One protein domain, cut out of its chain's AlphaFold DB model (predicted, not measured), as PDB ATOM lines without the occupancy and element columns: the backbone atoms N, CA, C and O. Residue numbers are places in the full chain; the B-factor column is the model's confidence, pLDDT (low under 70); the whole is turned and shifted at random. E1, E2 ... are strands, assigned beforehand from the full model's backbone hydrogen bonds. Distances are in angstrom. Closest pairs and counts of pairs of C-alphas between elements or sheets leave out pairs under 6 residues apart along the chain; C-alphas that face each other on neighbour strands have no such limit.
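Overview. This is residues 3 to 67 of the 623 residues of the protein "Latent-transforming growth factor beta-binding protein 4" of Crassostrea gigas (UniProt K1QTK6). With little regular structure, this is a rod of two strand hairpins end to end: a thin one, E1 and E2, whose long loop makes one tip, and a larger one, E3 and E4, with residues 55 to 67 towards the other. The 65 printed residues, all strand by class with 24 in four named strands, are extended, with a radius of gyration of the C-alphas of 17.9 A and spans of 61 by 22 by 15 A.

Arrangement. Start at E1, residues 3 to 5, and E2, residues 18 to 21, an antiparallel hairpin with N 5 and O 18 2.9 A apart. Then find E3, residues 32 to 41, and E4, residues 48 to 54, an antiparallel hairpin with N 35 and O 51 2.8 A apart. E3 bends by 84 degrees at residue 37. E1 is apart from E3 and E4.

Along the chain. Find C-alpha 3 at (-31.782, -14.315, 16.652), where E1, 6.2 A long, begins. E2 spans 9.9 A, E3 20.1 A, and E4 18.8 A, ending at C-alpha 54, (-54.156, -16.825, 36.716).

Size, cuts and confidence. The farthest C-alphas, Leu 11 and Thr 67, are 61.4 A apart. The printed part has no cut; the E1 to E2 link is long. Look for pLDDT under 70 in 29 residues, among them 3 to 13.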
ATOM      1  N   GLN A   3     -32.980 -15.080  16.968       51.16
ATOM      2  CA  GLN A   3     -31.782 -14.315  16.652       51.16
ATOM      3  C   GLN A   3     -30.625 -15.293  16.715       51.16
ATOM      4  O   GLN A   3     -30.286 -15.790  17.786       51.16
ATOM      5  N   THR A   4     -30.099 -15.604  15.538       53.69
ATOM      6  CA  THR A   4     -28.974 -16.504  15.359       53.69
ATOM      7  C   THR A   4     -27.694 -15.688  15.447       53.69
ATOM      8  O   THR A   4     -27.389 -14.901  14.551       53.69
ATOM      9  N   TYR A   5     -26.960 -15.837  16.543       58.84
ATOM     10  CA  TYR A   5     -25.678 -15.168  16.732       58.84
ATOM     11  C   TYR A   5     -24.546 -16.081  16.271       58.84
ATOM     12  O   TYR A   5     -24.462 -17.239  16.684       58.84
ATOM     13  N   LEU A   6     -23.683 -15.541  15.413       61.62
ATOM     14  CA  LEU A   6     -22.485 -16.184  14.884       61.62
ATOM     15  C   LEU A   6     -21.310 -15.235  15.117       61.62
ATOM     16  O   LEU A   6     -21.377 -14.060  14.754       61.62
ATOM     17  N   LEU A   7     -20.256 -15.731  15.755       58.25
ATOM     18  CA  LEU A   7     -19.014 -14.990  15.946       58.25
ATOM     19  C   LEU A   7     -18.012 -15.481  14.901       58.25
ATOM     20  O   LEU A   7     -17.730 -16.675  14.846       58.25
ATOM     21  N   SER A   8     -17.500 -14.563  14.079       60.12
ATOM     22  CA  SER A   8     -16.434 -14.827  13.106       60.12
ATOM     23  C   SER A   8     -15.154 -14.144  13.557       60.12
ATOM     24  O   SER A   8     -15.195 -12.988  13.982       60.12
ATOM     25  N   ASP A   9     -14.025 -14.835  13.428       62.53
ATOM     26  CA  ASP A   9     -12.708 -14.214  13.576       62.53
ATOM     27  C   ASP A   9     -12.238 -13.527  12.277       62.53
ATOM     28  O   ASP A   9     -12.857 -13.660  11.215       62.53
ATOM     29  N   ASP A  10     -11.121 -12.795  12.361       69.00
ATOM     30  CA  ASP A  10     -10.522 -12.038  11.248       69.00
ATOM     31  C   ASP A  10      -9.960 -12.935  10.120       69.00
ATOM     32  O   ASP A  10      -9.514 -12.435   9.084       69.00
ATOM     33  N   LEU A  11      -9.964 -14.262  10.308       62.38
ATOM     34  CA  LEU A  11      -9.553 -15.269   9.325       62.38
ATOM     35  C   LEU A  11     -10.755 -15.994   8.689       62.38
ATOM     36  O   LEU A  11     -10.558 -16.817   7.791       62.38
ATOM     37  N   GLY A  12     -11.983 -15.655   9.098       66.25
ATOM     38  CA  GLY A  12     -13.236 -16.146   8.524       66.25
ATOM     39  C   GLY A  12     -13.731 -17.477   9.095       66.25
ATOM     40  O   GLY A  12     -14.532 -18.144   8.438       66.25
ATOM     41  N   ALA A  13     -13.252 -17.902  10.268       60.22
ATOM     42  CA  ALA A  13     -13.787 -19.077  10.955       60.22
ATOM     43  C   ALA A  13     -14.978 -18.687  11.850       60.22
ATOM     44  O   ALA A  13     -14.849 -17.827  12.720       60.22
ATOM     45  N   GLU A  14     -16.131 -19.336  11.646       73.00
ATOM     46  CA  GLU A  14     -17.382 -19.054  12.366       73.00
ATOM     47  C   GLU A  14     -17.623 -20.030  13.533       73.00
ATOM     48  O   GLU A  14     -17.358 -21.233  13.440       73.00
ATOM     49  N   SER A  15     -18.152 -19.514  14.647       67.50
ATOM     50  CA  SER A  15     -18.616 -20.311  15.788       67.50
ATOM     51  C   SER A  15     -19.895 -21.106  15.458       67.50
ATOM     52  O   SER A  15     -20.565 -20.817  14.472       67.50
ATOM     53  N   PRO A  16     -20.322 -22.069  16.297       64.12
ATOM     54  CA  PRO A  16     -21.672 -22.623  16.206       64.12
ATOM     55  C   PRO A  16     -22.718 -21.521  16.421       64.12
ATOM     56  O   PRO A  16     -22.536 -20.655  17.280       64.12
ATOM     57  N   SER A  17     -23.807 -21.562  15.657       58.88
ATOM     58  CA  SER A  17     -24.916 -20.616  15.767       58.88
ATOM     59  C   SER A  17     -25.704 -20.806  17.066       58.88
ATOM     60  O   SER A  17     -26.120 -21.927  17.369       58.88
ATOM     61  N   ILE A  18     -25.958 -19.720  17.804       53.88
ATOM     62  CA  ILE A  18     -26.861 -19.715  18.968       53.88
ATOM     63  C   ILE A  18     -28.157 -19.010  18.596       53.88
ATOM     64  O   ILE A  18     -28.139 -17.826  18.269       53.88
ATOM     65  N   ASP A  19     -29.271 -19.732  18.695       58.09
ATOM     66  CA  ASP A  19     -30.610 -19.223  18.423       58.09
ATOM     67  C   ASP A  19     -31.313 -18.772  19.709       58.09
ATOM     68  O   ASP A  19     -31.622 -19.590  20.576       58.09
ATOM     69  N   VAL A  20     -31.616 -17.476  19.817       58.50
ATOM     70  CA  VAL A  20     -32.349 -16.908  20.960       58.50
ATOM     71  C   VAL A  20     -33.802 -16.632  20.577       58.50
ATOM     72  O   VAL A  20     -34.076 -15.811  19.700       58.50
ATOM     73  N   SER A  21     -34.735 -17.317  21.242       61.59
ATOM     74  CA  SER A  21     -36.181 -17.114  21.093       61.59
ATOM     75  C   SER A  21     -36.670 -16.031  22.055       61.59
ATOM     76  O   SER A  21     -36.560 -16.182  23.269       61.59
ATOM     77  N   ILE A  22     -37.220 -14.941  21.516       66.31
ATOM     78  CA  ILE A  22     -37.757 -13.830  22.311       66.31
ATOM     79  C   ILE A  22     -39.213 -14.138  22.673       66.31
ATOM     80  O   ILE A  22     -40.054 -14.296  21.782       66.31
ATOM     81  N   VAL A  23     -39.495 -14.211  23.975       73.06
ATOM     82  CA  VAL A  23     -40.836 -14.415  24.530       73.06
ATOM     83  C   VAL A  23     -41.241 -13.166  25.308       73.06
ATOM     84  O   VAL A  23     -40.525 -12.754  26.219       73.06
ATOM     85  N   LEU A  24     -42.365 -12.552  24.944       72.31
ATOM     86  CA  LEU A  24     -42.873 -11.334  25.576       72.31
ATOM     87  C   LEU A  24     -44.124 -11.632  26.405       72.31
ATOM     88  O   LEU A  24     -44.981 -12.418  26.008       72.31
ATOM     89  N   CYS A  25     -44.232 -10.983  27.560       76.81
ATOM     90  CA  CYS A  25     -45.400 -11.037  28.431       76.81
ATOM     91  C   CYS A  25     -46.287  -9.820  28.146       76.81
ATOM     92  O   CYS A  25     -45.820  -8.686  28.254       76.81
ATOM     93  N   LYS A  26     -47.553 -10.041  27.776       69.56
ATOM     94  CA  LYS A  26     -48.505  -8.962  27.443       69.56
ATOM     95  C   LYS A  26     -49.078  -8.249  28.686       69.56
ATOM     96  O   LYS A  26     -49.695  -7.199  28.548       69.56
ATOM     97  N   GLY A  27     -48.799  -8.780  29.880       69.62
ATOM     98  CA  GLY A  27     -49.293  -8.298  31.172       69.62
ATOM     99  C   GLY A  27     -50.556  -9.049  31.597       69.62
ATOM    100  O   GLY A  27     -51.607  -8.867  30.998       69.62
ATOM    101  N   CYS A  28     -50.452  -9.879  32.638       73.94
ATOM    102  CA  CYS A  28     -51.537 -10.733  33.156       73.94
ATOM    103  C   CYS A  28     -52.422 -10.041  34.208       73.94
ATOM    104  O   CYS A  28     -52.873 -10.680  35.156       73.94
ATOM    105  N   GLY A  29     -52.598  -8.720  34.093       68.00
ATOM    106  CA  GLY A  29     -53.222  -7.909  35.144       68.00
ATOM    107  C   GLY A  29     -52.470  -7.980  36.485       68.00
ATOM    108  O   GLY A  29     -51.301  -8.364  36.534       68.00
ATOM    109  N   SER A  30     -53.137  -7.592  37.577       71.56
ATOM    110  CA  SER A  30     -52.657  -7.786  38.958       71.56
ATOM    111  C   SER A  30     -52.940  -9.189  39.512       71.56
ATOM    112  O   SER A  30     -52.509  -9.488  40.620       71.56
ATOM    113  N   ASN A  31     -53.658 -10.023  38.752       75.06
ATOM    114  CA  ASN A  31     -54.344 -11.225  39.239       75.06
ATOM    115  C   ASN A  31     -53.833 -12.511  38.550       75.06
ATOM    116  O   ASN A  31     -54.553 -13.500  38.389       75.06
ATOM    117  N   GLY A  32     -52.594 -12.474  38.055       76.62
ATOM    118  CA  GLY A  32     -51.940 -13.602  37.410       76.62
ATOM    119  C   GLY A  32     -50.484 -13.317  37.053       76.62
ATOM    120  O   GLY A  32     -50.007 -12.181  37.079       76.62
ATOM    121  N   ARG A  33     -49.751 -14.368  36.674       85.62
ATOM    122  CA  ARG A  33     -48.333 -14.290  36.285       85.62
ATOM    123  C   ARG A  33     -48.077 -14.898  34.914       85.62
ATOM    124  O   ARG A  33     -48.648 -15.924  34.560       85.62
ATOM    125  N   CYS A  34     -47.152 -14.313  34.158       83.50
ATOM    126  CA  CYS A  34     -46.724 -14.894  32.887       83.50
ATOM    127  C   CYS A  34     -45.921 -16.177  33.114       83.50
ATOM    128  O   CYS A  34     -44.894 -16.167  33.794       83.50
ATOM    129  N   SER A  35     -46.376 -17.271  32.506       82.38
ATOM    130  CA  SER A  35     -45.609 -18.503  32.384       82.38
ATOM    131  C   SER A  35     -44.871 -18.520  31.056       82.38
ATOM    132  O   SER A  35     -45.473 -18.479  29.985       82.38
ATOM    133  N   TYR A  36     -43.547 -18.605  31.136       79.19
ATOM    134  CA  TYR A  36     -42.671 -18.671  29.968       79.19
ATOM    135  C   TYR A  36     -42.484 -20.105  29.450       79.19
ATOM    136  O   TYR A  36     -41.893 -20.293  28.390       79.19
ATOM    137  N   ASP A  37     -43.017 -21.101  30.165       77.44
ATOM    138  CA  ASP A  37     -43.001 -22.509  29.752       77.44
ATOM    139  C   ASP A  37     -44.079 -22.808  28.699       77.44
ATOM    140  O   ASP A  37     -43.912 -23.694  27.862       77.44
ATOM    141  N   ASN A  38     -45.175 -22.041  28.711       75.88
ATOM    142  CA  ASN A  38     -46.269 -22.138  27.752       75.88
ATOM    143  C   ASN A  38     -46.305 -20.866  26.906       75.88
ATOM    144  O   ASN A  38     -46.625 -19.791  27.411       75.88
ATOM    145  N   ILE A  39     -45.973 -20.991  25.621       79.19
ATOM    146  CA  ILE A  39     -45.868 -19.848  24.711       79.19
ATOM    147  C   ILE A  39     -46.787 -19.999  23.502       79.19
ATOM    148  O   ILE A  39     -46.863 -21.067  22.893       79.19
ATOM    149  N   ILE A  40     -47.456 -18.912  23.126       76.44
ATOM    150  CA  ILE A  40     -48.265 -18.825  21.908       76.44
ATOM    151  C   ILE A  40     -47.418 -18.130  20.832       76.44
ATOM    152  O   ILE A  40     -47.049 -16.963  20.997       76.44
ATOM    153  N   PRO A  41     -47.055 -18.809  19.735       70.50
ATOM    154  CA  PRO A  41     -46.328 -18.174  18.642       70.50
ATOM    155  C   PRO A  41     -47.219 -17.143  17.931       70.50
ATOM    156  O   PRO A  41     -48.349 -17.448  17.560       70.50
ATOM    157  N   SER A  42     -46.717 -15.919  17.738       66.06
ATOM    158  CA  SER A  42     -47.430 -14.889  16.972       66.06
ATOM    159  C   SER A  42     -47.431 -15.239  15.478       66.06
ATOM    160  O   SER A  42     -46.384 -15.565  14.920       66.06
ATOM    161  N   GLU A  43     -48.590 -15.166  14.815       61.72
ATOM    162  CA  GLU A  43     -48.711 -15.463  13.374       61.72
ATOM    163  C   GLU A  43     -48.170 -14.339  12.473       61.72
ATOM    164  O   GLU A  43     -47.853 -14.573  11.306       61.72
ATOM    165  N   ILE A  44     -48.056 -13.119  13.006       59.16
ATOM    166  CA  ILE A  44     -47.664 -11.916  12.251       59.16
ATOM    167  C   ILE A  44     -46.284 -11.417  12.696       59.16
ATOM    168  O   ILE A  44     -45.495 -10.946  11.873       59.16
ATOM    169  N   ASP A  45     -45.965 -11.559  13.985       57.22
ATOM    170  CA  ASP A  45     -44.738 -11.029  14.566       57.22
ATOM    171  C   ASP A  45     -43.680 -12.100  14.844       57.22
ATOM    172  O   ASP A  45     -43.930 -13.289  14.991       57.22
ATOM    173  N   ARG A  46     -42.429 -11.650  14.943       68.62
ATOM    174  CA  ARG A  46     -41.240 -12.503  15.051       68.62
ATOM    175  C   ARG A  46     -40.884 -12.857  16.510       68.62
ATOM    176  O   ARG A  46     -39.707 -13.077  16.781       68.62
ATOM    177  N   TYR A  47     -41.848 -12.931  17.420       66.69
ATOM    178  CA  TYR A  47     -41.666 -13.306  18.830       66.69
ATOM    179  C   TYR A  47     -42.882 -14.113  19.322       66.69
ATOM    180  O   TYR A  47     -43.925 -14.129  18.666       66.69
ATOM    181  N   SER A  48     -42.738 -14.818  20.442       75.38
ATOM    182  CA  SER A  48     -43.824 -15.607  21.046       75.38
ATOM    183  C   SER A  48     -44.371 -14.907  22.288       75.38
ATOM    184  O   SER A  48     -43.649 -14.169  22.953       75.38
ATOM    185  N   TRP A  49     -45.640 -15.126  22.609       76.56
ATOM    186  CA  TRP A  49     -46.277 -14.577  23.804       76.56
ATOM    187  C   TRP A  49     -46.250 -15.598  24.937       76.56
ATOM    188  O   TRP A  49     -46.608 -16.751  24.710       76.56
ATOM    189  N   ALA A  50     -45.845 -15.190  26.138       79.62
ATOM    190  CA  ALA A  50     -46.015 -16.001  27.344       79.62
ATOM    191  C   ALA A  50     -47.500 -16.057  27.730       79.62
ATOM    192  O   ALA A  50     -48.183 -15.032  27.697       79.62
ATOM    193  N   VAL A  51     -47.991 -17.242  28.095       81.75
ATOM    194  CA  VAL A  51     -49.380 -17.440  28.536       81.75
ATOM    195  C   VAL A  51     -49.522 -17.043  30.002       81.75
ATOM    196  O   VAL A  51     -48.651 -17.340  30.824       81.75
ATOM    197  N   CYS A  52     -50.631 -16.395  30.348       83.94
ATOM    198  CA  CYS A  52     -50.944 -16.053  31.726       83.94
ATOM    199  C   CYS A  52     -51.401 -17.276  32.526       83.94
ATOM    200  O   CYS A  52     -52.247 -18.053  32.091       83.94
ATOM    201  N   VAL A  53     -50.824 -17.444  33.713       82.56
ATOM    202  CA  VAL A  53     -51.296 -18.359  34.750       82.56
ATOM    203  C   VAL A  53     -51.997 -17.506  35.790       82.56
ATOM    204  O   VAL A  53     -51.343 -16.732  36.490       82.56
ATOM    205  N   CYS A  54     -53.316 -17.626  35.841       81.56
ATOM    206  CA  CYS A  54     -54.156 -16.825  36.716       81.56
ATOM    207  C   CYS A  54     -54.088 -17.299  38.161       81.56
ATOM    208  O   CYS A  54     -53.879 -18.488  38.430       81.56
ATOM    209  N   ASP A  55     -54.238 -16.347  39.077       76.38
ATOM    210  CA  ASP A  55     -54.402 -16.643  40.491       76.38
ATOM    211  C   ASP A  55     -55.774 -17.297  40.735       76.38
ATOM    212  O   ASP A  55     -56.659 -17.276  39.876       76.38
ATOM    213  N   ILE A  56     -55.932 -17.956  41.887       71.50
ATOM    214  CA  ILE A  56     -57.154 -18.704  42.227       71.50
ATOM    215  C   ILE A  56     -58.357 -17.751  42.157       71.50
ATOM    216  O   ILE A  56     -58.308 -16.678  42.752       71.50
ATOM    217  N   GLY A  57     -59.390 -18.145  41.408       68.94
ATOM    218  CA  GLY A  57     -60.590 -17.339  41.173       68.94
ATOM    219  C   GLY A  57     -60.563 -16.498  39.899       68.94
ATOM    220  O   GLY A  57     -61.600 -16.008  39.482       68.94
ATOM    221  N   TYR A  58     -59.445 -16.403  39.173       76.94
ATOM    222  CA  TYR A  58     -59.375 -15.636  37.922       76.94
ATOM    223  C   TYR A  58     -59.201 -16.518  36.677       76.94
ATOM    224  O   TYR A  58     -58.521 -17.545  36.683       76.94
ATOM    225  N   SER A  59     -59.805 -16.086  35.573       74.19
ATOM    226  CA  SER A  59     -59.775 -16.729  34.261       74.19
ATOM    227  C   SER A  59     -59.651 -15.693  33.133       74.19
ATOM    228  O   SER A  59     -59.631 -14.483  33.364       74.19
ATOM    229  N   GLY A  60     -59.526 -16.158  31.891       73.94
ATOM    230  CA  GLY A  60     -59.295 -15.300  30.722       73.94
ATOM    231  C   GLY A  60     -57.848 -15.283  30.251       73.94
ATOM    232  O   GLY A  60     -56.955 -15.825  30.899       73.94
ATOM    233  N   GLU A  61     -57.620 -14.703  29.073       76.62
ATOM    234  CA  GLU A  61     -56.296 -14.716  28.435       76.62
ATOM    235  C   GLU A  61     -55.272 -13.865  29.198       76.62
ATOM    236  O   GLU A  61     -54.073 -14.131  29.108       76.62
ATOM    237  N   ASN A  62     -55.736 -12.874  29.966       78.88
ATOM    238  CA  ASN A  62     -54.926 -11.992  30.804       78.88
ATOM    239  C   ASN A  62     -55.403 -11.974  32.271       78.88
ATOM    240  O   ASN A  62     -55.074 -11.030  32.987       78.88
ATOM    241  N   CYS A  63     -56.146 -12.994  32.721       78.81
ATOM    242  CA  CYS A  63     -56.667 -13.105  34.094       78.81
ATOM    243  C   CYS A  63     -57.601 -11.958  34.510       78.81
ATOM    244  O   CYS A  63     -57.625 -11.520  35.658       78.81
ATOM    245  N   GLU A  64     -58.350 -11.445  33.538       77.00
ATOM    246  CA  GLU A  64     -59.256 -10.307  33.664       77.00
ATOM    247  C   GLU A  64     -60.690 -10.693  34.031       77.00
ATOM    248  O   GLU A  64     -61.492  -9.820  34.367       77.00
ATOM    249  N   MET A  65     -61.033 -11.975  33.917       75.19
ATOM    250  CA  MET A  65     -62.372 -12.474  34.194       75.19
ATOM    251  C   MET A  65     -62.392 -13.190  35.532       75.19
ATOM    252  O   MET A  65     -61.469 -13.919  35.876       75.19
ATOM    253  N   ASP A  66     -63.483 -13.016  36.258       75.88
ATOM    254  CA  ASP A  66     -63.783 -13.827  37.426       75.88
ATOM    255  C   ASP A  66     -64.150 -15.257  36.999       75.88
ATOM    256  O   ASP A  66     -64.751 -15.479  35.937       75.88
ATOM    257  N   THR A  67     -63.735 -16.246  37.779       77.69
ATOM    258  CA  THR A  67     -64.001 -17.657  37.503       77.69
ATOM    259  C   THR A  67     -65.324 -18.026  38.122       77.69
ATOM    260  O   THR A  67     -65.388 -18.338  39.301       77.69
TER     261      THR A  67